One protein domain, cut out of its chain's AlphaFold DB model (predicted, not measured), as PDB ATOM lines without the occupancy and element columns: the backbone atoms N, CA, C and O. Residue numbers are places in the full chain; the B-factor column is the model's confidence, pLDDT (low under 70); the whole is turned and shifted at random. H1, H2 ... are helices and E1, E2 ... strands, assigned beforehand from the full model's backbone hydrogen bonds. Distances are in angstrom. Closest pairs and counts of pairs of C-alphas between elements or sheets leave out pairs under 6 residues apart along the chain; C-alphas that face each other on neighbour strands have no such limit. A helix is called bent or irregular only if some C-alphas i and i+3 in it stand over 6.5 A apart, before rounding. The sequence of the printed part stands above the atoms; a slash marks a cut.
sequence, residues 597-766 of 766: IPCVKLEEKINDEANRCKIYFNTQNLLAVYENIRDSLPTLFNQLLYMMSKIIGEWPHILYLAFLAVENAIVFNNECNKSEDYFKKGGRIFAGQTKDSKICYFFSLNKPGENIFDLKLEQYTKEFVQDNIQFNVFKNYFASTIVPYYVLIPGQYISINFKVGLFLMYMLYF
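AT A GLANCE: This is residues 597 to 766 of the 766 residues of the protein "TATA box-binding protein-associated factor 1B" of Strongyloides stercoralis (UniProt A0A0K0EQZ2). A six-stranded antiparallel sheet is curled like part of a barrel, its two edge strands E3 and E6 near each other, and H6 packs beside its strands. From H6, the crossed helices H3, H1 and H2 reach away to one end of an elongated whole, H5 lies at the other end, and H4 runs from H3 back to the sheet. The printed part has 170 residues, in the order E1 E2 H1 H2 H3 H4 E3 E4 E5 H5 E6 H6, and the sheet's order is E3 E4 E5 E2 E1 E6. The class is mixed, helices and strands; the whole is compact, with a radius of gyration of the C-alphas of 16.8 A and spans of 51 by 33 by 26 A.

IN THESE COORDINATES: In the sheet, E1 is residues 597 to 605, 21.9 A long, from C-alpha 597 at (-11.097, 43.412, -70.251); E2 is 610 to 615, E3 684 to 689, E4 695 to 701, 19.5 A, E5 711 to 717, 19.6 A, and E6 749 to 753. H1 is residues 619 to 630, H2 635 to 648, 20.4 A, H3 652 to 667, 21.7 A, H4 669 to 680, 16.2 A, H5 718 to 723, and H6 754 to 765, 16.1 A, ending at C-alpha 765 (-24.916, 52.262, -68.338).

HOW THE PARTS SIT: The strongly twisted sheet is a folded sheet, bent back on itself, in which E3 E4 E5 face E1 E6 with E2 as the hinge. E3 E4 E5 form a meander, each strand the antiparallel neighbour of the one before. Within hydrogen-bond range are N 687 and O 697 of E3 and E4, 2.8 A; N 698 and O 714 of E4 and E5, 2.9 A; N 613 and O 711 of E2 and E5, 2.8 A; N 601 and O 614 of E1 and E2, 2.8 A; and N 750 and O 600 of E6 and E1, 2.7 A. H6 is on the sheet at a height of 8.1 A, over none of the strands; H1, H4 and H5 only graze it. The hub H3 touches H6 about perpendicular at 90 degrees, closest C-alphas Ala 661 and Leu 758, 5.6 A. It touches H1 at Leu 623 and His 653, 5.5 A, and H2 at Ser 645 and Pro 652, 5.3 A, between C-alphas. Every O i to N i+4 pair is within range in H2, H3, H4, H5 and H6; in H1, 7 of 8.

THE WHOLE: The C-alphas farthest apart, of Ile 647 and Asp 723, are 54.6 A apart. The printed part has no cut. The link from H5 to E6, residues 724 to 748, is long. Confidence is under 70 in 38 residues, among them 718 to 748.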
ATOM      1  N   ILE A 597      -9.770  44.035 -70.281       80.19
ATOM      2  CA  ILE A 597     -11.097  43.412 -70.251       80.19
ATOM      3  C   ILE A 597     -11.577  43.102 -71.675       80.19
ATOM      4  O   ILE A 597     -11.563  44.005 -72.517       80.19
ATOM      5  N   PRO A 598     -12.015  41.861 -71.972       77.65
ATOM      6  CA  PRO A 598     -12.557  41.509 -73.277       77.65
ATOM      7  C   PRO A 598     -13.989  42.014 -73.402       77.65
ATOM      8  O   PRO A 598     -14.934  41.327 -72.996       77.65
ATOM      9  N   CYS A 599     -14.135  43.219 -73.956       79.27
ATOM     10  CA  CYS A 599     -15.435  43.858 -74.117       79.27
ATOM     11  C   CYS A 599     -15.700  44.504 -75.478       79.27
ATOM     12  O   CYS A 599     -16.744  45.118 -75.642       79.27
ATOM     13  N   VAL A 600     -14.816  44.391 -76.469       78.97
ATOM     14  CA  VAL A 600     -15.031  45.045 -77.772       78.97
ATOM     15  C   VAL A 600     -15.172  43.990 -78.845       78.97
ATOM     16  O   VAL A 600     -14.283  43.168 -79.014       78.97
ATOM     17  N   LYS A 601     -16.277  43.994 -79.584       78.26
ATOM     18  CA  LYS A 601     -16.490  43.081 -80.707       78.26
ATOM     19  C   LYS A 601     -16.367  43.847 -82.013       78.26
ATOM     20  O   LYS A 601     -17.037  44.861 -82.201       78.26
ATOM     21  N   LEU A 602     -15.540  43.335 -82.918       76.27
ATOM     22  CA  LEU A 602     -15.471  43.838 -84.287       76.27
ATOM     23  C   LEU A 602     -16.665  43.321 -85.084       76.27
ATOM     24  O   LEU A 602     -16.897  42.112 -85.124       76.27
ATOM     25  N   GLU A 603     -17.404  44.220 -85.725       76.34
ATOM     26  CA  GLU A 603     -18.536  43.840 -86.573       76.34
ATOM     27  C   GLU A 603     -18.156  43.819 -88.045       76.34
ATOM     28  O   GLU A 603     -18.387  42.825 -88.726       76.34
ATOM     29  N   GLU A 604     -17.556  44.904 -88.526       79.73
ATOM     30  CA  GLU A 604     -17.351  45.131 -89.950       79.73
ATOM     31  C   GLU A 604     -16.081  45.947 -90.181       79.73
ATOM     32  O   GLU A 604     -15.776  46.875 -89.429       79.73
ATOM     33  N   LYS A 605     -15.340  45.615 -91.239       79.85
ATOM     34  CA  LYS A 605     -14.201  46.415 -91.682       79.85
ATOM     35  C   LYS A 605     -14.724  47.569 -92.540       79.85
ATOM     36  O   LYS A 605     -15.311  47.321 -93.586       79.85
ATOM     37  N   ILE A 606     -14.519  48.812 -92.102       79.81
ATOM     38  CA  ILE A 606     -14.955  50.010 -92.841       79.81
ATOM     39  C   ILE A 606     -13.953  50.306 -93.958       79.81
ATOM     40  O   ILE A 606     -14.323  50.549 -95.101       79.81
ATOM     41  N   ASN A 607     -12.668  50.296 -93.612       81.66
ATOM     42  CA  ASN A 607     -11.548  50.477 -94.527       81.66
ATOM     43  C   ASN A 607     -10.298  49.796 -93.935       81.66
ATOM     44  O   ASN A 607     -10.388  49.065 -92.947       81.66
ATOM     45  N   ASP A 608      -9.127  49.999 -94.537       77.49
ATOM     46  CA  ASP A 608      -7.886  49.377 -94.059       77.49
ATOM     47  C   ASP A 608      -7.441  49.844 -92.669       77.49
ATOM     48  O   ASP A 608      -6.722  49.114 -91.988       77.49
ATOM     49  N   GLU A 609      -7.920  50.995 -92.203       79.87
ATOM     50  CA  GLU A 609      -7.510  51.603 -90.936       79.87
ATOM     51  C   GLU A 609      -8.598  51.569 -89.860       79.87
ATOM     52  O   GLU A 609      -8.301  51.799 -88.698       79.87
ATOM     53  N   ALA A 610      -9.852  51.281 -90.197       82.91
ATOM     54  CA  ALA A 610     -10.972  51.416 -89.279       82.91
ATOM     55  C   ALA A 610     -11.933  50.237 -89.382       82.91
ATOM     56  O   ALA A 610     -12.352  49.815 -90.464       82.91
ATOM     57  N   ASN A 611     -12.340  49.745 -88.219       81.66
ATOM     58  CA  ASN A 611     -13.386  48.743 -88.090       81.66
ATOM     59  C   ASN A 611     -14.537  49.322 -87.286       81.66
ATOM     60  O   ASN A 611     -14.324  49.956 -86.253       81.66
ATOM     61  N   ARG A 612     -15.759  49.051 -87.727       83.18
ATOM     62  CA  ARG A 612     -16.941  49.256 -86.909       83.18
ATOM     63  C   ARG A 612     -16.904  48.256 -85.763       83.18
ATOM     64  O   ARG A 612     -16.706  47.053 -85.973       83.18
ATOM     65  N   CYS A 613     -17.078  48.747 -84.549       82.01
ATOM     66  CA  CYS A 613     -17.035  47.933 -83.352       82.01
ATOM     67  C   CYS A 613     -18.169  48.296 -82.400       82.01
ATOM     68  O   CYS A 613     -18.723  49.393 -82.432       82.01
ATOM     69  N   LYS A 614     -18.500  47.341 -81.538       78.15
ATOM     70  CA  LYS A 614     -19.491  47.505 -80.480       78.15
ATOM     71  C   LYS A 614     -18.937  47.020 -79.158       78.15
ATOM     72  O   LYS A 614     -18.105  46.110 -79.109       78.15
ATOM     73  N   ILE A 615     -19.426  47.626 -78.087       77.52
ATOM     74  CA  ILE A 615     -19.022  47.294 -76.727       77.52
ATOM     75  C   ILE A 615     -20.001  46.264 -76.162       77.52
ATOM     76  O   ILE A 615     -21.215  46.441 -76.214       77.52
ATOM     77  N   TYR A 616     -19.459  45.182 -75.622       76.53
ATOM     78  CA  TYR A 616     -20.177  44.048 -75.068       76.53
ATOM     79  C   TYR A 616     -19.478  43.545 -73.813       76.53
ATOM     80  O   TYR A 616     -18.411  42.941 -73.888       76.53
ATOM     81  N   PHE A 617     -20.111  43.699 -72.657       76.90
ATOM     82  CA  PHE A 617     -19.631  43.072 -71.433       76.90
ATOM     83  C   PHE A 617     -20.266  41.689 -71.285       76.90
ATOM     84  O   PHE A 617     -21.467  41.575 -71.049       76.90
ATOM     85  N   ASN A 618     -19.459  40.641 -71.470       74.56
ATOM     86  CA  ASN A 618     -19.881  39.251 -71.292       74.56
ATOM     87  C   ASN A 618     -19.691  38.823 -69.835       74.56
ATOM     88  O   ASN A 618     -18.574  38.911 -69.325       74.56
ATOM     89  N   THR A 619     -20.737  38.289 -69.210       73.52
ATOM     90  CA  THR A 619     -20.716  37.746 -67.840       73.52
ATOM     91  C   THR A 619     -19.539  36.795 -67.599       73.52
ATOM     92  O   THR A 619     -18.808  36.968 -66.629       73.52
ATOM     93  N   GLN A 620     -19.264  35.874 -68.529       70.00
ATOM     94  CA  GLN A 620     -18.179  34.892 -68.415       70.00
ATOM     95  C   GLN A 620     -16.800  35.558 -68.413       70.00
ATOM     96  O   GLN A 620     -15.926  35.220 -67.618       70.00
ATOM     97  N   ASN A 621     -16.618  36.551 -69.284       72.93
ATOM     98  CA  ASN A 621     -15.381  37.324 -69.342       72.93
ATOM     99  C   ASN A 621     -15.187  38.136 -68.056       72.93
ATOM    100  O   ASN A 621     -14.066  38.258 -67.568       72.93
ATOM    101  N   LEU A 622     -16.273  38.683 -67.499       78.72
ATOM    102  CA  LEU A 622     -16.220  39.448 -66.253       78.72
ATOM    103  C   LEU A 622     -15.965  38.564 -65.038       78.72
ATOM    104  O   LEU A 622     -15.299  39.002 -64.102       78.72
ATOM    105  N   LEU A 623     -16.453  37.324 -65.050       79.11
ATOM    106  CA  LEU A 623     -16.138  36.350 -64.017       79.11
ATOM    107  C   LEU A 623     -14.637  36.061 -63.987       79.11
ATOM    108  O   LEU A 623     -14.044  36.175 -62.922       79.11
ATOM    109  N   ALA A 624     -14.005  35.806 -65.137       73.73
ATOM    110  CA  ALA A 624     -12.553  35.611 -65.203       73.73
ATOM    111  C   ALA A 624     -11.781  36.840 -64.688       73.73
ATOM    112  O   ALA A 624     -10.803  36.709 -63.952       73.73
ATOM    113  N   VAL A 625     -12.250  38.048 -65.026       78.54
ATOM    114  CA  VAL A 625     -11.696  39.302 -64.493       78.54
ATOM    115  C   VAL A 625     -11.794  39.339 -62.968       78.54
ATOM    116  O   VAL A 625     -10.795  39.633 -62.319       78.54
ATOM    117  N   TYR A 626     -12.957  39.016 -62.401       83.01
ATOM    118  CA  TYR A 626     -13.178  38.986 -60.955       83.01
ATOM    119  C   TYR A 626     -12.366  37.887 -60.256       83.01
ATOM    120  O   TYR A 626     -11.757  38.150 -59.226       83.01
ATOM    121  N   GLU A 627     -12.303  36.675 -60.805       80.74
ATOM    122  CA  GLU A 627     -11.550  35.557 -60.224       80.74
ATOM    123  C   GLU A 627     -10.054  35.860 -60.125       80.74
ATOM    124  O   GLU A 627      -9.449  35.580 -59.092       80.74
ATOM    125  N   ASN A 628      -9.481  36.515 -61.141       78.57
ATOM    126  CA  ASN A 628      -8.062  36.887 -61.166       78.57
ATOM    127  C   ASN A 628      -7.660  37.859 -60.052       78.57
ATOM    128  O   ASN A 628      -6.494  37.916 -59.666       78.57
ATOM    129  N   ILE A 629      -8.606  38.647 -59.555       81.57
ATOM    130  CA  ILE A 629      -8.347  39.672 -58.543       81.57
ATOM    131  C   ILE A 629      -8.943  39.338 -57.190       81.57
ATOM    132  O   ILE A 629      -8.554  39.959 -56.203       81.57
ATOM    133  N   ARG A 630      -9.888  38.398 -57.128       80.41
ATOM    134  CA  ARG A 630     -10.683  38.102 -55.937       80.41
ATOM    135  C   ARG A 630      -9.792  37.919 -54.722       80.41
ATOM    136  O   ARG A 630     -10.038  38.533 -53.692       80.41
ATOM    137  N   ASP A 631      -8.729  37.141 -54.864       78.13
ATOM    138  CA  ASP A 631      -7.855  36.782 -53.748       78.13
ATOM    139  C   ASP A 631      -6.949  37.950 -53.300       78.13
ATOM    140  O   ASP A 631      -6.395  37.923 -52.204       78.13
ATOM    141  N   SER A 632      -6.839  39.007 -54.114       80.61
ATOM    142  CA  SER A 632      -6.151  40.262 -53.775       80.61
ATOM    143  C   SER A 632      -7.075  41.345 -53.203       80.61
ATOM    144  O   SER A 632      -6.593  42.357 -52.688       80.61
ATOM    145  N   LEU A 633      -8.398  41.155 -53.278       81.24
ATOM    146  CA  LEU A 633      -9.365  42.049 -52.648       81.24
ATOM    147  C   LEU A 633      -9.370  41.843 -51.120       81.24
ATOM    148  O   LEU A 633      -9.174  40.720 -50.648       81.24
ATOM    149  N   PRO A 634      -9.658  42.889 -50.324       80.18
ATOM    150  CA  PRO A 634      -9.826  42.758 -48.885       80.18
ATOM    151  C   PRO A 634     -10.896  41.723 -48.573       80.18
ATOM    152  O   PRO A 634     -11.967  41.699 -49.190       80.18
ATOM    153  N   THR A 635     -10.625  40.879 -47.583       79.52
ATOM    154  CA  THR A 635     -11.501  39.758 -47.241       79.52
ATOM    155  C   THR A 635     -12.911  40.232 -46.894       79.52
ATOM    156  O   THR A 635     -13.884  39.655 -47.376       79.52
ATOM    157  N   LEU A 636     -13.035  41.326 -46.135       79.20
ATOM    158  CA  LEU A 636     -14.333  41.907 -45.784       79.20
ATOM    159  C   LEU A 636     -15.083  42.470 -46.991       79.20
ATOM    160  O   LEU A 636     -16.298  42.322 -47.075       79.20
ATOM    161  N   PHE A 637     -14.375  43.078 -47.946       85.12
ATOM    162  CA  PHE A 637     -15.006  43.576 -49.163       85.12
ATOM    163  C   PHE A 637     -15.587  42.421 -49.986       85.12
ATOM    164  O   PHE A 637     -16.740  42.491 -50.399       85.12
ATOM    165  N   ASN A 638     -14.839  41.325 -50.156       82.50
ATOM    166  CA  ASN A 638     -15.348  40.118 -50.815       82.50
ATOM    167  C   ASN A 638     -16.569  39.527 -50.103       82.50
ATOM    168  O   ASN A 638     -17.525  39.112 -50.757       82.50
ATOM    169  N   GLN A 639     -16.548  39.489 -48.770       81.44
ATOM    170  CA  GLN A 639     -17.681  39.010 -47.979       81.44
ATOM    171  C   GLN A 639     -18.914  39.886 -48.184       81.44
ATOM    172  O   GLN A 639     -20.006  39.371 -48.417       81.44
ATOM    173  N   LEU A 640     -18.736  41.205 -48.123       87.31
ATOM    174  CA  LEU A 640     -19.818  42.157 -48.298       87.31
ATOM    175  C   LEU A 640     -20.394  42.088 -49.712       87.31
ATOM    176  O   LEU A 640     -21.608  42.006 -49.870       87.31
ATOM    177  N   LEU A 641     -19.525  42.042 -50.721       88.55
ATOM    178  CA  LEU A 641     -19.896  41.850 -52.117       88.55
ATOM    179  C   LEU A 641     -20.739  40.582 -52.294       88.55
ATOM    180  O   LEU A 641     -21.794  40.634 -52.917       88.55
ATOM    181  N   TYR A 642     -20.301  39.460 -51.717       85.09
ATOM    182  CA  TYR A 642     -21.029  38.197 -51.777       85.09
ATOM    183  C   TYR A 642     -22.398  38.282 -51.092       85.09
ATOM    184  O   TYR A 642     -23.397  37.865 -51.671       85.09
ATOM    185  N   MET A 643     -22.471  38.833 -49.878       85.61
ATOM    186  CA  MET A 643     -23.741  38.963 -49.154       85.61
ATOM    187  C   MET A 643     -24.710  39.893 -49.884       85.61
ATOM    188  O   MET A 643     -25.868  39.541 -50.078       85.61
ATOM    189  N   MET A 644     -24.236  41.047 -50.348       91.48
ATOM    190  CA  MET A 644     -25.050  42.005 -51.089       91.48
ATOM    191  C   MET A 644     -25.543  41.442 -52.418       91.48
ATOM    192  O   MET A 644     -26.720  41.605 -52.740       91.48
ATOM    193  N   SER A 645     -24.686  40.732 -53.159       88.80
ATOM    194  CA  SER A 645     -25.109  40.058 -54.388       88.80
ATOM    195  C   SER A 645     -26.166  38.997 -54.075       88.80
ATOM    196  O   SER A 645     -27.158  38.890 -54.790       88.80
ATOM    197  N   LYS A 646     -26.021  38.288 -52.947       84.26
ATOM    198  CA  LYS A 646     -26.993  37.298 -52.483       84.26
ATOM    199  C   LYS A 646     -28.368  37.890 -52.175       84.26
ATOM    200  O   LYS A 646     -29.389  37.281 -52.490       84.26
ATOM    201  N   ILE A 647     -28.396  39.074 -51.575       86.94
ATOM    202  CA  ILE A 647     -29.631  39.766 -51.187       86.94
ATOM    203  C   ILE A 647     -30.439  40.179 -52.420       86.94
ATOM    204  O   ILE A 647     -31.628  39.878 -52.495       86.94
ATOM    205  N   ILE A 648     -29.795  40.793 -53.419       88.74
ATOM    206  CA  ILE A 648     -30.471  41.202 -54.668       88.74
ATOM    207  C   ILE A 648     -30.657  40.048 -55.663       88.74
ATOM    208  O   ILE A 648     -31.384  40.173 -56.645       88.74
ATOM    209  N   GLY A 649     -30.004  38.913 -55.413       84.79
ATOM    210  CA  GLY A 649     -30.039  37.735 -56.264       84.79
ATOM    211  C   GLY A 649     -29.202  37.858 -57.542       84.79
ATOM    212  O   GLY A 649     -29.591  37.350 -58.595       84.79
ATOM    213  N   GLU A 650     -28.054  38.523 -57.460       85.93
ATOM    214  CA  GLU A 650     -27.117  38.734 -58.563       85.93
ATOM    215  C   GLU A 650     -25.772  38.040 -58.299       85.93
ATOM    216  O   GLU A 650     -25.416  37.686 -57.170       85.93
ATOM    217  N   TRP A 651     -24.991  37.840 -59.356       83.77
ATOM    218  CA  TRP A 651     -23.633  37.344 -59.233       83.77
ATOM    219  C   TRP A 651     -22.663  38.379 -58.633       83.77
ATOM    220  O   TRP A 651     -22.684  39.553 -59.020       83.77
ATOM    221  N   PRO A 652     -21.719  37.944 -57.771       85.51
ATOM    222  CA  PRO A 652     -20.723  38.832 -57.172       85.51
ATOM    223  C   PRO A 652     -19.887  39.600 -58.199       85.51
ATOM    224  O   PRO A 652     -19.638  40.785 -58.018       85.51
ATOM    225  N   HIS A 653     -19.488  38.960 -59.303       84.69
ATOM    226  CA  HIS A 653     -18.659  39.596 -60.331       84.69
ATOM    227  C   HIS A 653     -19.408  40.699 -61.102       84.69
ATOM    228  O   HIS A 653     -18.796  41.687 -61.502       84.69
ATOM    229  N   ILE A 654     -20.730  40.575 -61.261       87.69
ATOM    230  CA  ILE A 654     -21.578  41.607 -61.876       87.69
ATOM    231  C   ILE A 654     -21.713  42.801 -60.938       87.69
ATOM    232  O   ILE A 654     -21.464  43.934 -61.347       87.69
ATOM    233  N   LEU A 655     -22.028  42.546 -59.663       91.35
ATOM    234  CA  LEU A 655     -22.095  43.599 -58.650       91.35
ATOM    235  C   LEU A 655     -20.736  44.295 -58.468       91.35
ATOM    236  O   LEU A 655     -20.687  45.509 -58.302       91.35
ATOM    237  N   TYR A 656     -19.635  43.549 -58.550       90.52
ATOM    238  CA  TYR A 656     -18.284  44.090 -58.439       90.52
ATOM    239  C   TYR A 656     -17.946  45.036 -59.594       90.52
ATOM    240  O   TYR A 656     -17.429  46.127 -59.371       90.52
ATOM    241  N   LEU A 657     -18.277  44.650 -60.826       89.51
ATOM    242  CA  LEU A 657     -18.065  45.492 -62.005       89.51
ATOM    243  C   LEU A 657     -18.950  46.742 -61.978       89.51
ATOM    244  O   LEU A 657     -18.459  47.827 -62.285       89.51
ATOM    245  N   ALA A 658     -20.205  46.620 -61.540       91.33
ATOM    246  CA  ALA A 658     -21.062  47.777 -61.294       91.33
ATOM    247  C   ALA A 658     -20.461  48.702 -60.223       91.33
ATOM    248  O   ALA A 658     -20.396  49.913 -60.417       91.33
ATOM    249  N   PHE A 659     -19.956  48.139 -59.122       91.98
ATOM    250  CA  PHE A 659     -19.254  48.883 -58.078       91.98
ATOM    251  C   PHE A 659     -18.027  49.625 -58.624       91.98
ATOM    252  O   PHE A 659     -17.853  50.802 -58.321       91.98
ATOM    253  N   LEU A 660     -17.210  48.986 -59.465       89.45
ATOM    254  CA  LEU A 660     -16.055  49.637 -60.081       89.45
ATOM    255  C   LEU A 660     -16.457  50.763 -61.033       89.45
ATOM    256  O   LEU A 660     -15.779  51.786 -61.071       89.45
ATOM    257  N   ALA A 661     -17.546  50.595 -61.787       87.45
ATOM    258  CA  ALA A 661     -18.083  51.653 -62.638       87.45
ATOM    259  C   ALA A 661     -18.503  52.873 -61.803       87.45
ATOM    260  O   ALA A 661     -18.129  53.998 -62.125       87.45
ATOM    261  N   VAL A 662     -19.217  52.639 -60.696       89.37
ATOM    262  CA  VAL A 662     -19.650  53.681 -59.752       89.37
ATOM    263  C   VAL A 662     -18.451  54.361 -59.091       89.37
ATOM    264  O   VAL A 662     -18.374  55.588 -59.064       89.37
ATOM    265  N   GLU A 663     -17.492  53.584 -58.585       87.24
ATOM    266  CA  GLU A 663     -16.275  54.118 -57.973       87.24
ATOM    267  C   GLU A 663     -15.501  54.979 -58.970       87.24
ATOM    268  O   GLU A 663     -15.145  56.111 -58.650       87.24
ATOM    269  N   ASN A 664     -15.275  54.478 -60.186       84.13
ATOM    270  CA  ASN A 664     -14.544  55.208 -61.214       84.13
ATOM    271  C   ASN A 664     -15.259  56.514 -61.584       84.13
ATOM    272  O   ASN A 664     -14.626  57.567 -61.611       84.13
ATOM    273  N   ALA A 665     -16.578  56.464 -61.768       84.11
ATOM    274  CA  ALA A 665     -17.378  57.628 -62.121       84.11
ATOM    275  C   ALA A 665     -17.408  58.699 -61.021       84.11
ATOM    276  O   ALA A 665     -17.403  59.884 -61.329       84.11
ATOM    277  N   ILE A 666     -17.415  58.314 -59.741       85.74
ATOM    278  CA  ILE A 666     -17.406  59.278 -58.630       85.74
ATOM    279  C   ILE A 666     -16.000  59.838 -58.399       85.74
ATOM    280  O   ILE A 666     -15.837  61.042 -58.202       85.74
ATOM    281  N   VAL A 667     -14.982  58.977 -58.406       82.39
ATOM    282  CA  VAL A 667     -13.595  59.357 -58.105       82.39
ATOM    283  C   VAL A 667     -12.992  60.194 -59.225       82.39
ATOM    284  O   VAL A 667     -12.377  61.220 -58.950       82.39
ATOM    285  N   PHE A 668     -13.188  59.770 -60.472       80.32
ATOM    286  CA  PHE A 668     -12.648  60.418 -61.665       80.32
ATOM    287  C   PHE A 668     -13.729  61.207 -62.412       80.32
ATOM    288  O   PHE A 668     -13.689  61.313 -63.632       80.32
ATOM    289  N   ASN A 669     -14.729  61.741 -61.701       82.20
ATOM    290  CA  ASN A 669     -15.893  62.395 -62.309       82.20
ATOM    291  C   ASN A 669     -15.497  63.505 -63.295       82.20
ATOM    292  O   ASN A 669     -15.999  63.583 -64.415       82.20
ATOM    293  N   ASN A 670     -14.542  64.350 -62.903       81.45
ATOM    294  CA  ASN A 670     -14.072  65.448 -63.744       81.45
ATOM    295  C   ASN A 670     -13.385  64.934 -65.013       81.45
ATOM    296  O   ASN A 670     -13.565  65.502 -66.088       81.45
ATOM    297  N   GLU A 671     -12.587  63.878 -64.896       79.81
ATOM    298  CA  GLU A 671     -11.893  63.233 -66.002       79.81
ATOM    299  C   GLU A 671     -12.864  62.490 -66.920       79.81
ATOM    300  O   GLU A 671     -12.743  62.614 -68.137       79.81
ATOM    301  N   CYS A 672     -13.842  61.774 -66.362       80.54
ATOM    302  CA  CYS A 672     -14.899  61.093 -67.100       80.54
ATOM    303  C   CYS A 672     -15.734  62.097 -67.899       80.54
ATOM    304  O   CYS A 672     -15.856  61.931 -69.107       80.54
ATOM    305  N   ASN A 673     -16.197  63.189 -67.281       82.68
ATOM    306  CA  ASN A 673     -16.968  64.227 -67.978       82.68
ATOM    307  C   ASN A 673     -16.146  64.914 -69.078       82.68
ATOM    308  O   ASN A 673     -16.625  65.098 -70.193       82.68
ATOM    309  N   LYS A 674     -14.874  65.244 -68.809       82.74
ATOM    310  CA  LYS A 674     -13.978  65.807 -69.834       82.74
ATOM    311  C   LYS A 674     -13.750  64.836 -70.989       82.74
ATOM    312  O   LYS A 674     -13.741  65.265 -72.139       82.74
ATOM    313  N   SER A 675     -13.557  63.554 -70.686       80.43
ATOM    314  CA  SER A 675     -13.347  62.507 -71.690       80.43
ATOM    315  C   SER A 675     -14.610  62.280 -72.518       80.43
ATOM    316  O   SER A 675     -14.517  62.160 -73.735       80.43
ATOM    317  N   GLU A 676     -15.783  62.292 -71.886       83.21
ATOM    318  CA  GLU A 676     -17.092  62.223 -72.539       83.21
ATOM    319  C   GLU A 676     -17.304  63.397 -73.498       83.21
ATOM    320  O   GLU A 676     -17.569  63.185 -74.681       83.21
ATOM    321  N   ASP A 677     -17.142  64.631 -73.014       84.24
ATOM    322  CA  ASP A 677     -17.304  65.846 -73.816       84.24
ATOM    323  C   ASP A 677     -16.344  65.866 -75.002       84.24
ATOM    324  O   ASP A 677     -16.703  66.241 -76.120       84.24
ATOM    325  N   TYR A 678     -15.103  65.462 -74.752       82.89
ATOM    326  CA  TYR A 678     -14.073  65.368 -75.766       82.89
ATOM    327  C   TYR A 678     -14.428  64.342 -76.845       82.89
ATOM    328  O   TYR A 678     -14.347  64.634 -78.039       82.89
ATOM    329  N   PHE A 679     -14.874  63.159 -76.428       82.45
ATOM    330  CA  PHE A 679     -15.260  62.081 -77.324       82.45
ATOM    331  C   PHE A 679     -16.474  62.458 -78.177       82.45
ATOM    332  O   PHE A 679     -16.438  62.321 -79.399       82.45
ATOM    333  N   LYS A 680     -17.504  63.058 -77.564       83.56
ATOM    334  CA  LYS A 680     -18.702  63.552 -78.264       83.56
ATOM    335  C   LYS A 680     -18.396  64.627 -79.306       83.56
ATOM    336  O   LYS A 680     -19.080  64.699 -80.326       83.56
ATOM    337  N   LYS A 681     -17.349  65.430 -79.099       83.19
ATOM    338  CA  LYS A 681     -16.869  66.439 -80.064       83.19
ATOM    339  C   LYS A 681     -16.043  65.848 -81.217       83.19
ATOM    340  O   LYS A 681     -15.477  66.605 -81.999       83.19
ATOM    341  N   GLY A 682     -15.975  64.519 -81.343       80.82
ATOM    342  CA  GLY A 682     -15.196  63.826 -82.374       80.82
ATOM    343  C   GLY A 682     -13.740  63.571 -81.977       80.82
ATOM    344  O   GLY A 682     -12.912  63.252 -82.826       80.82
ATOM    345  N   GLY A 683     -13.407  63.731 -80.695       83.60
ATOM    346  CA  GLY A 683     -12.099  63.379 -80.164       83.60
ATOM    347  C   GLY A 683     -11.849  61.869 -80.182       83.60
ATOM    348  O   GLY A 683     -12.777  61.066 -80.124       83.60
ATOM    349  N   ARG A 684     -10.571  61.478 -80.237       83.93
ATOM    350  CA  ARG A 684     -10.139  60.072 -80.216       83.93
ATOM    351  C   ARG A 684      -9.685  59.635 -78.826       83.93
ATOM    352  O   ARG A 684      -8.910  60.346 -78.180       83.93
ATOM    353  N   ILE A 685     -10.112  58.449 -78.393       82.84
ATOM    354  CA  ILE A 685      -9.690  57.829 -77.127       82.84
ATOM    355  C   ILE A 685      -8.726  56.688 -77.425       82.84
ATOM    356  O   ILE A 685      -9.064  55.765 -78.155       82.84
ATOM    357  N   PHE A 686      -7.538  56.714 -76.826       79.94
ATOM    358  CA  PHE A 686      -6.587  55.610 -76.943       79.94
ATOM    359  C   PHE A 686      -7.145  54.330 -76.299       79.94
ATOM    360  O   PHE A 686      -7.442  54.311 -75.103       79.94
ATOM    361  N   ALA A 687      -7.276  53.272 -77.098       78.38
ATOM    362  CA  ALA A 687      -7.812  51.974 -76.695       78.38
ATOM    363  C   ALA A 687      -6.712  51.003 -76.230       78.38
ATOM    364  O   ALA A 687      -6.944  50.169 -75.352       78.38
ATOM    365  N   GLY A 688      -5.517  51.116 -76.814       74.78
ATOM    366  CA  GLY A 688      -4.379  50.242 -76.545       74.78
ATOM    367  C   GLY A 688      -3.358  50.266 -77.683       74.78
ATOM    368  O   GLY A 688      -3.535  50.956 -78.682       74.78
ATOM    369  N   GLN A 689      -2.284  49.494 -77.544       74.39
ATOM    370  CA  GLN A 689      -1.256  49.324 -78.578       74.39
ATOM    371  C   GLN A 689      -0.792  47.873 -78.621       74.39
ATOM    372  O   GLN A 689      -0.874  47.195 -77.598       74.39
ATOM    373  N   THR A 690      -0.265  47.423 -79.762       70.97
ATOM    374  CA  THR A 690       0.326  46.087 -79.929       70.97
ATOM    375  C   THR A 690       1.543  45.864 -79.013       70.97
ATOM    376  O   THR A 690       2.167  46.818 -78.552       70.97
ATOM    377  N   LYS A 691       1.912  44.603 -78.719       65.15
ATOM    378  CA  LYS A 691       3.043  44.279 -77.809       65.15
ATOM    379  C   LYS A 691       4.371  44.778 -78.371       65.15
ATOM    380  O   LYS A 691       5.188  45.322 -77.640       65.15
ATOM    381  N   ASP A 692       4.548  44.633 -79.680       69.86
ATOM    382  CA  ASP A 692       5.676  45.189 -80.429       69.86
ATOM    383  C   ASP A 692       5.596  46.718 -80.583       69.86
ATOM    384  O   ASP A 692       6.495  47.328 -81.153       69.86
ATOM    385  N   SER A 693       4.544  47.345 -80.041       67.34
ATOM    386  CA  SER A 693       4.292  48.786 -80.057       67.34
ATOM    387  C   SER A 693       4.258  49.390 -81.461       67.34
ATOM    388  O   SER A 693       4.500  50.584 -81.613       67.34
ATOM    389  N   LYS A 694       3.983  48.586 -82.493       76.72
ATOM    390  CA  LYS A 694       3.934  49.064 -83.878       76.72
ATOM    391  C   LYS A 694       2.606  49.712 -84.225       76.72
ATOM    392  O   LYS A 694       2.604  50.654 -85.009       76.72
ATOM    393  N   ILE A 695       1.506  49.219 -83.658       77.73
ATOM    394  CA  ILE A 695       0.153  49.660 -83.994       77.73
ATOM    395  C   ILE A 695      -0.544  50.167 -82.733       77.73
ATOM    396  O   ILE A 695      -0.585  49.480 -81.711       77.73
ATOM    397  N   CYS A 696      -1.102  51.366 -82.826       80.31
ATOM    398  CA  CYS A 696      -1.922  52.008 -81.812       80.31
ATOM    399  C   CYS A 696      -3.388  51.956 -82.242       80.31
ATOM    400  O   CYS A 696      -3.702  52.218 -83.401       80.31
ATOM    401  N   TYR A 697      -4.271  51.667 -81.293       83.80
ATOM    402  CA  TYR A 697      -5.706  51.601 -81.511       83.80
ATOM    403  C   TYR A 697      -6.414  52.755 -80.814       83.80
ATOM    404  O   TYR A 697      -6.117  53.070 -79.657       83.80
ATOM    405  N   PHE A 698      -7.385  53.349 -81.497       85.77
ATOM    406  CA  PHE A 698      -8.178  54.454 -80.979       85.77
ATOM    407  C   PHE A 698      -9.661  54.218 -81.222       85.77
ATOM    408  O   PHE A 698     -10.058  53.764 -82.290       85.77
ATOM    409  N   PHE A 699     -10.478  54.565 -80.234       87.29
ATOM    410  CA  PHE A 699     -11.905  54.734 -80.435       87.29
ATOM    411  C   PHE A 699     -12.190  56.128 -80.979       87.29
ATOM    412  O   PHE A 699     -11.637  57.114 -80.481       87.29
ATOM    413  N   SER A 700     -13.093  56.206 -81.947       86.63
ATOM    414  CA  SER A 700     -13.707  57.443 -82.422       86.63
ATOM    415  C   SER A 700     -15.198  57.216 -82.685       86.63
ATOM    416  O   SER A 700     -15.645  56.084 -82.894       86.63
ATOM    417  N   LEU A 701     -15.985  58.291 -82.637       83.51
ATOM    418  CA  LEU A 701     -17.380  58.259 -83.075       83.51
ATOM    419  C   LEU A 701     -17.452  58.343 -84.601       83.51
ATOM    420  O   LEU A 701     -16.643  59.023 -85.237       83.51
ATOM    421  N   ASN A 702     -18.460  57.698 -85.189       73.59
ATOM    422  CA  ASN A 702     -18.715  57.773 -86.627       73.59
ATOM    423  C   ASN A 702     -18.922  59.221 -87.110       73.59
ATOM    424  O   ASN A 702     -18.351  59.597 -88.142       73.59
ATOM    425  N   LYS A 703     -19.674  60.027 -86.348       72.52
ATOM    426  CA  LYS A 703     -19.800  61.484 -86.507       72.52
ATOM    427  C   LYS A 703     -19.794  62.203 -85.149       72.52
ATOM    428  O   LYS A 703     -20.208  61.622 -84.145       72.52
ATOM    429  N   PRO A 704     -19.380  63.482 -85.092       70.28
ATOM    430  CA  PRO A 704     -19.532  64.296 -83.887       70.28
ATOM    431  C   PRO A 704     -21.002  64.353 -83.453       70.28
ATOM    432  O   PRO A 704     -21.882  64.608 -84.274       70.28
ATOM    433  N   GLY A 705     -21.263  64.115 -82.169       65.16
ATOM    434  CA  GLY A 705     -22.613  64.087 -81.601       65.16
ATOM    435  C   GLY A 705     -23.429  62.819 -81.881       65.16
ATOM    436  O   GLY A 705     -24.546  62.725 -81.375       65.16
ATOM    437  N   GLU A 706     -22.909  61.845 -82.639       69.09
ATOM    438  CA  GLU A 706     -23.559  60.535 -82.749       69.09
ATOM    439  C   GLU A 706     -23.483  59.756 -81.434       69.09
ATOM    440  O   GLU A 706     -22.709  60.057 -80.519       69.09
ATOM    441  N   ASN A 707     -24.350  58.753 -81.340       67.34
ATOM    442  CA  ASN A 707     -24.479  57.953 -80.145       67.34
ATOM    443  C   ASN A 707     -23.239  57.074 -79.932       67.34
ATOM    444  O   ASN A 707     -22.664  56.550 -80.884       67.34
ATOM    445  N   ILE A 708     -22.851  56.860 -78.673       71.71
ATOM    446  CA  ILE A 708     -21.659  56.077 -78.295       71.71
ATOM    447  C   ILE A 708     -21.746  54.592 -78.682       71.71
ATOM    448  O   ILE A 708     -20.800  53.826 -78.520       71.71
ATOM    449  N   PHE A 709     -22.892  54.170 -79.192       67.30
ATOM    450  CA  PHE A 709     -23.176  52.798 -79.575       67.30
ATOM    451  C   PHE A 709     -22.595  52.410 -80.939       67.30
ATOM    452  O   PHE A 709     -22.524  51.218 -81.246       67.30
ATOM    453  N   ASP A 710     -22.155  53.385 -81.742       70.58
ATOM    454  CA  ASP A 710     -21.554  53.153 -83.055       70.58
ATOM    455  C   ASP A 710     -20.119  53.694 -83.106       70.58
ATOM    456  O   ASP A 710     -19.856  54.844 -83.476       70.58
ATOM    457  N   LEU A 711     -19.185  52.850 -82.660       83.01
ATOM    458  CA  LEU A 711     -17.775  53.199 -82.533       83.01
ATOM    459  C   LEU A 711     -16.960  52.697 -83.716       83.01
ATOM    460  O   LEU A 711     -17.128  51.567 -84.184       83.01
ATOM    461  N   LYS A 712     -15.968  53.492 -84.106       85.06
ATOM    462  CA  LYS A 712     -14.859  53.023 -84.932       85.06
ATOM    463  C   LYS A 712     -13.682  52.683 -84.037       85.06
ATOM    464  O   LYS A 712     -13.305  53.470 -83.171       85.06
ATOM    465  N   LEU A 713     -13.093  51.520 -84.278       86.70
ATOM    466  CA  LEU A 713     -11.753  51.190 -83.831       86.70
ATOM    467  C   LEU A 713     -10.793  51.494 -84.979       86.70
ATOM    468  O   LEU A 713     -10.739  50.749 -85.961       86.70
ATOM    469  N   GLU A 714     -10.071  52.597 -84.849       86.00
ATOM    470  CA  GLU A 714      -9.046  53.049 -85.785       86.00
ATOM    471  C   GLU A 714      -7.684  52.465 -85.389       86.00
ATOM    472  O   GLU A 714      -7.361  52.398 -84.202       86.00
ATOM    473  N   GLN A 715      -6.884  52.048 -86.369       84.35
ATOM    474  CA  GLN A 715      -5.525  51.551 -86.198       84.35
ATOM    475  C   GLN A 715      -4.529  52.456 -86.925       84.35
ATOM    476  O   GLN A 715      -4.698  52.764 -88.100       84.35
ATOM    477  N   TYR A 716      -3.462  52.842 -86.230       81.69
ATOM    478  CA  TYR A 716      -2.394  53.676 -86.778       81.69
ATOM    479  C   TYR A 716      -1.032  53.089 -86.445       81.69
ATOM    480  O   TYR A 716      -0.843  52.532 -85.361       81.69
ATOM    481  N   THR A 717      -0.057  53.244 -87.339       79.32
ATOM    482  CA  THR A 717       1.332  52.916 -87.010       79.32
ATOM    483  C   THR A 717       1.890  53.935 -86.019       79.32
ATOM    484  O   THR A 717       1.555  55.119 -86.056       79.32
ATOM    485  N   LYS A 718       2.748  53.495 -85.097       69.75
ATOM    486  CA  LYS A 718       3.318  54.373 -84.066       69.75
ATOM    487  C   LYS A 718       4.122  55.539 -84.654       69.75
ATOM    488  O   LYS A 718       4.063  56.630 -84.099       69.75
ATOM    489  N   GLU A 719       4.808  55.316 -85.773       64.50
ATOM    490  CA  GLU A 719       5.511  56.358 -86.540       64.50
ATOM    491  C   GLU A 719       4.536  57.466 -86.966       64.50
ATOM    492  O   GLU A 719       4.752  58.635 -86.662       64.50
ATOM    493  N   PHE A 720       3.372  57.090 -87.511       62.16
ATOM    494  CA  PHE A 720       2.326  58.039 -87.896       62.16
ATOM    495  C   PHE A 720       1.788  58.853 -86.709       62.16
ATOM    496  O   PHE A 720       1.475  60.033 -86.853       62.16
ATOM    497  N   VAL A 721       1.695  58.243 -85.523       60.11
ATOM    498  CA  VAL A 721       1.237  58.919 -84.294       60.11
ATOM    499  C   VAL A 721       2.291  59.889 -83.745       60.11
ATOM    500  O   VAL A 721       1.927  60.908 -83.160       60.11
ATOM    501  N   GLN A 722       3.584  59.586 -83.903       57.83
ATOM    502  CA  GLN A 722       4.677  60.450 -83.442       57.83
ATOM    503  C   GLN A 722       4.880  61.666 -84.350       57.83
ATOM    504  O   GLN A 722       5.070  62.767 -83.834       57.83
ATOM    505  N   ASP A 723       4.783  61.481 -85.667       52.81
ATOM    506  CA  ASP A 723       5.021  62.547 -86.647       52.81
ATOM    507  C   ASP A 723       3.822  63.502 -86.775       52.81
ATOM    508  O   ASP A 723       3.993  64.712 -86.930       52.81
ATOM    509  N   ASN A 724       2.595  62.994 -86.616       49.61
ATOM    510  CA  ASN A 724       1.372  63.793 -86.661       49.61
ATOM    511  C   ASN A 724       0.844  64.088 -85.250       49.61
ATOM    512  O   ASN A 724      -0.217  63.613 -84.848       49.61
ATOM    513  N   ILE A 725       1.521  64.967 -84.505       47.66
ATOM    514  CA  ILE A 725       1.027  65.496 -83.209       47.66
ATOM    515  C   ILE A 725      -0.319  66.260 -83.360       47.66
ATOM    516  O   ILE A 725      -0.931  66.669 -82.380       47.66
ATOM    517  N   GLN A 726      -0.856  66.397 -84.579       45.57
ATOM    518  CA  GLN A 726      -2.217  66.891 -84.829       45.57
ATOM    519  C   GLN A 726      -3.337  65.913 -84.470       45.57
ATOM    520  O   GLN A 726      -4.513  66.287 -84.540       45.57
ATOM    521  N   PHE A 727      -3.033  64.685 -84.047       47.48
ATOM    522  CA  PHE A 727      -4.049  63.939 -83.335       47.48
ATOM    523  C   PHE A 727      -4.288  64.646 -82.003       47.48
ATOM    524  O   PHE A 727      -3.559  64.458 -81.032       47.48
ATOM    525  N   ASN A 728      -5.355  65.443 -81.956       45.38
ATOM    526  CA  ASN A 728      -6.109  65.644 -80.736       45.38
ATOM    527  C   ASN A 728      -6.391  64.220 -80.207       45.38
ATOM    528  O   ASN A 728      -7.356  63.552 -80.596       45.38
ATOM    529  N   VAL A 729      -5.508  63.720 -79.350       50.86
ATOM    530  CA  VAL A 729      -5.668  62.512 -78.553       50.86
ATOM    531  C   VAL A 729      -5.767  63.019 -77.137       50.86
ATOM    532  O   VAL A 729      -4.829  63.639 -76.628       50.86
ATOM    533  N   PHE A 730      -6.878  62.730 -76.470       45.32
ATOM    534  CA  PHE A 730      -6.869  62.831 -75.025       45.32
ATOM    535  C   PHE A 730      -5.884  61.761 -74.556       45.32
ATOM    536  O   PHE A 730      -6.190  60.569 -74.638       45.32
ATOM    537  N   LYS A 731      -4.661  62.163 -74.170       48.21
ATOM    538  CA  LYS A 731      -3.698  61.283 -73.497       48.21
ATOM    539  C   LYS A 731      -4.383  60.845 -72.218       48.21
ATOM    540  O   LYS A 731      -4.357  61.536 -71.204       48.21
ATOM    541  N   ASN A 732      -5.102  59.740 -72.328       49.09
ATOM    542  CA  ASN A 732      -5.920  59.224 -71.266       49.09
ATOM    543  C   ASN A 732      -4.956  58.944 -70.113       49.09
ATOM    544  O   ASN A 732      -4.047  58.127 -70.272       49.09
ATOM    545  N   TYR A 733      -5.129  59.602 -68.961       49.35
ATOM    546  CA  TYR A 733      -4.357  59.309 -67.739       49.35
ATOM    547  C   TYR A 733      -4.436  57.816 -67.354       49.35
ATOM    548  O   TYR A 733      -3.678  57.311 -66.529       49.35
ATOM    549  N   PHE A 734      -5.358  57.088 -67.980       49.67
ATOM    550  CA  PHE A 734      -5.579  55.665 -67.850       49.67
ATOM    551  C   PHE A 734      -4.580  54.762 -68.602       49.67
ATOM    552  O   PHE A 734      -4.469  53.591 -68.242       49.67
ATOM    553  N   ALA A 735      -3.832  55.268 -69.586       46.43
ATOM    554  CA  ALA A 735      -3.061  54.456 -70.533       46.43
ATOM    555  C   ALA A 735      -1.550  54.403 -70.233       46.43
ATOM    556  O   ALA A 735      -0.738  54.835 -71.048       46.43
ATOM    557  N   SER A 736      -1.142  53.877 -69.074       45.39
ATOM    558  CA  SER A 736       0.282  53.577 -68.819       45.39
ATOM    559  C   SER A 736       0.666  52.114 -69.060       45.39
ATOM    560  O   SER A 736       1.832  51.766 -68.897       45.39
ATOM    561  N   THR A 737      -0.261  51.246 -69.473       48.74
ATOM    562  CA  THR A 737      -0.006  49.799 -69.518       48.74
ATOM    563  C   THR A 737      -0.522  49.134 -70.793       48.74
ATOM    564  O   THR A 737      -1.679  49.266 -71.191       48.74
ATOM    565  N   ILE A 738       0.428  48.447 -71.426       40.35
ATOM    566  CA  ILE A 738       0.346  47.554 -72.582       40.35
ATOM    567  C   ILE A 738      -0.587  46.387 -72.252       40.35
ATOM    568  O   ILE A 738      -0.272  45.706 -71.294       40.35
ATOM    569  N   VAL A 739      -1.603  46.077 -73.074       49.01
ATOM    570  CA  VAL A 739      -1.901  44.689 -73.505       49.01
ATOM    571  C   VAL A 739      -2.564  44.690 -74.898       49.01
ATOM    572  O   VAL A 739      -3.405  45.552 -75.153       49.01
ATOM    573  N   PRO A 740      -2.214  43.740 -75.793       43.03
ATOM    574  CA  PRO A 740      -2.581  43.742 -77.210       43.03
ATOM    575  C   PRO A 740      -3.231  42.447 -77.728       43.03
ATOM    576  O   PRO A 740      -3.475  41.512 -76.973       43.03
ATOM    577  N   TYR A 741      -3.300  42.389 -79.066       41.88
ATOM    578  CA  TYR A 741      -3.556  41.275 -79.988       41.88
ATOM    579  C   TYR A 741      -5.023  41.017 -80.259       41.88
ATOM    580  O   TYR A 741      -5.724  40.607 -79.355       41.88
ATOM    581  N   TYR A 742      -5.439  41.196 -81.518       49.32
ATOM    582  CA  TYR A 742      -5.720  40.085 -82.434       49.32
ATOM    583  C   TYR A 742      -5.531  40.561 -83.883       49.32
ATOM    584  O   TYR A 742      -5.576  41.760 -84.163       49.32
ATOM    585  N   VAL A 743      -5.315  39.622 -84.809       45.49
ATOM    586  CA  VAL A 743      -5.630  39.860 -86.224       45.49
ATOM    587  C   VAL A 743      -7.082  40.330 -86.248       45.49
ATOM    588  O   VAL A 743      -7.933  39.653 -85.679       45.49
ATOM    589  N   LEU A 744      -7.351  41.503 -86.821       51.99
ATOM    590  CA  LEU A 744      -8.688  42.096 -86.877       51.99
ATOM    591  C   LEU A 744      -9.586  41.234 -87.776       51.99
ATOM    592  O   LEU A 744      -9.764  41.515 -88.957       51.99
ATOM    593  N   ILE A 745     -10.098  40.134 -87.228       54.49
ATOM    594  CA  ILE A 745     -11.066  39.271 -87.889       54.49
ATOM    595  C   ILE A 745     -12.445  39.671 -87.354       54.49
ATOM    596  O   ILE A 745     -12.660  39.619 -86.135       54.49
ATOM    597  N   PRO A 746     -13.385  40.067 -88.229       54.18
ATOM    598  CA  PRO A 746     -14.766  40.319 -87.841       54.18
ATOM    599  C   PRO A 746     -15.338  39.166 -87.002       54.18
ATOM    600  O   PRO A 746     -15.136  37.992 -87.308       54.18
ATOM    601  N   GLY A 747     -16.037  39.501 -85.916       61.23
ATOM    602  CA  GLY A 747     -16.612  38.538 -84.974       61.23
ATOM    603  C   GLY A 747     -15.744  38.197 -83.757       61.23
ATOM    604  O   GLY A 747     -16.266  37.592 -82.820       61.23
ATOM    605  N   GLN A 748     -14.469  38.602 -83.714       67.01
ATOM    606  CA  GLN A 748     -13.614  38.396 -82.539       67.01
ATOM    607  C   GLN A 748     -13.853  39.440 -81.436       67.01
ATOM    608  O   GLN A 748     -14.160  40.603 -81.705       67.01
ATOM    609  N   TYR A 749     -13.683  39.001 -80.184       72.12
ATOM    610  CA  TYR A 749     -13.672  39.862 -79.001       72.12
ATOM    611  C   TYR A 749     -12.243  40.334 -78.714       72.12
ATOM    612  O   TYR A 749     -11.332  39.526 -78.543       72.12
ATOM    613  N   ILE A 750     -12.067  41.645 -78.620       75.29
ATOM    614  CA  ILE A 750     -10.829  42.336 -78.288       75.29
ATOM    615  C   ILE A 750     -10.846  42.697 -76.805       75.29
ATOM    616  O   ILE A 750     -11.848  43.192 -76.273       75.29
ATOM    617  N   SER A 751      -9.704  42.470 -76.155       78.50
ATOM    618  CA  SER A 751      -9.438  42.989 -74.817       78.50
ATOM    619  C   SER A 751      -8.847  44.387 -74.907       78.50
ATOM    620  O   SER A 751      -7.870  44.600 -75.619       78.50
ATOM    621  N   ILE A 752      -9.446  45.333 -74.194       78.60
ATOM    622  CA  ILE A 752      -8.966  46.718 -74.105       78.60
ATOM    623  C   ILE A 752      -8.483  47.018 -72.700       78.60
ATOM    624  O   ILE A 752      -8.822  46.285 -71.773       78.60
ATOM    625  N   ASN A 753      -7.740  48.114 -72.532       79.81
ATOM    626  CA  ASN A 753      -7.313  48.567 -71.213       79.81
ATOM    627  C   ASN A 753      -8.506  48.639 -70.240       79.81
ATOM    628  O   ASN A 753      -9.548  49.214 -70.563       79.81
ATOM    629  N   PHE A 754      -8.349  48.073 -69.044       80.05
ATOM    630  CA  PHE A 754      -9.448  47.937 -68.089       80.05
ATOM    631  C   PHE A 754     -10.102  49.267 -67.712       80.05
ATOM    632  O   PHE A 754     -11.324  49.362 -67.671       80.05
ATOM    633  N   LYS A 755      -9.306  50.321 -67.505       78.25
ATOM    634  CA  LYS A 755      -9.812  51.657 -67.167       78.25
ATOM    635  C   LYS A 755     -10.603  52.272 -68.322       78.25
ATOM    636  O   LYS A 755     -11.616  52.918 -68.081       78.25
ATOM    637  N   VAL A 756     -10.179  52.030 -69.565       80.16
ATOM    638  CA  VAL A 756     -10.965  52.406 -70.754       80.16
ATOM    639  C   VAL A 756     -12.266  51.606 -70.786       80.16
ATOM    640  O   VAL A 756     -13.321  52.182 -71.013       80.16
ATOM    641  N   GLY A 757     -12.225  50.309 -70.468       83.74
ATOM    642  CA  GLY A 757     -13.423  49.484 -70.309       83.74
ATOM    643  C   GLY A 757     -14.392  50.015 -69.248       83.74
ATOM    644  O   GLY A 757     -15.586  50.090 -69.515       83.74
ATOM    645  N   LEU A 758     -13.899  50.450 -68.082       83.96
ATOM    646  CA  LEU A 758     -14.721  51.082 -67.042       83.96
ATOM    647  C   LEU A 758     -15.319  52.413 -67.513       83.96
ATOM    648  O   LEU A 758     -16.494  52.661 -67.266       83.96
ATOM    649  N   PHE A 759     -14.544  53.241 -68.217       82.96
ATOM    650  CA  PHE A 759     -15.040  54.491 -68.800       82.96
ATOM    651  C   PHE A 759     -16.143  54.238 -69.837       82.96
ATOM    652  O   PHE A 759     -17.181  54.891 -69.819       82.96
ATOM    653  N   LEU A 760     -15.956  53.252 -70.714       83.79
ATOM    654  CA  LEU A 760     -16.973  52.851 -71.682       83.79
ATOM    655  C   LEU A 760     -18.214  52.278 -70.987       83.79
ATOM    656  O   LEU A 760     -19.332  52.581 -71.381       83.79
ATOM    657  N   MET A 761     -18.041  51.500 -69.920       84.73
ATOM    658  CA  MET A 761     -19.151  51.000 -69.109       84.73
ATOM    659  C   MET A 761     -19.916  52.139 -68.425       84.73
ATOM    660  O   MET A 761     -21.143  52.123 -68.431       84.73
ATOM    661  N   TYR A 762     -19.208  53.138 -67.886       84.13
ATOM    662  CA  TYR A 762     -19.803  54.373 -67.377       84.13
ATOM    663  C   TYR A 762     -20.661  55.018 -68.460       84.13
ATOM    664  O   TYR A 762     -21.867  55.083 -68.306       84.13
ATOM    665  N   MET A 763     -20.059  55.348 -69.599       81.05
ATOM    666  CA  MET A 763     -20.740  55.995 -70.717       81.05
ATOM    667  C   MET A 763     -21.983  55.257 -71.231       81.05
ATOM    668  O   MET A 763     -22.884  55.895 -71.774       81.05
ATOM    669  N   LEU A 764     -22.010  53.925 -71.129       78.96
ATOM    670  CA  LEU A 764     -23.112  53.097 -71.611       78.96
ATOM    671  C   LEU A 764     -24.228  52.944 -70.585       78.96
ATOM    672  O   LEU A 764     -25.392  53.106 -70.932       78.96
ATOM    673  N   TYR A 765     -23.906  52.646 -69.329       78.06
ATOM    674  CA  TYR A 765     -24.916  52.262 -68.338       78.06
ATOM    675  C   TYR A 765     -25.244  53.357 -67.318       78.06
ATOM    676  O   TYR A 765     -26.213  53.196 -66.571       78.06
ATOM    677  N   PHE A 766     -24.467  54.439 -67.266       79.05
ATOM    678  CA  PHE A 766     -24.515  55.474 -66.234       79.05
ATOM    679  C   PHE A 766     -24.292  56.879 -66.805       79.05
ATOM    680  O   PHE A 766     -24.500  57.835 -66.029       79.05
TER     681      PHE A 766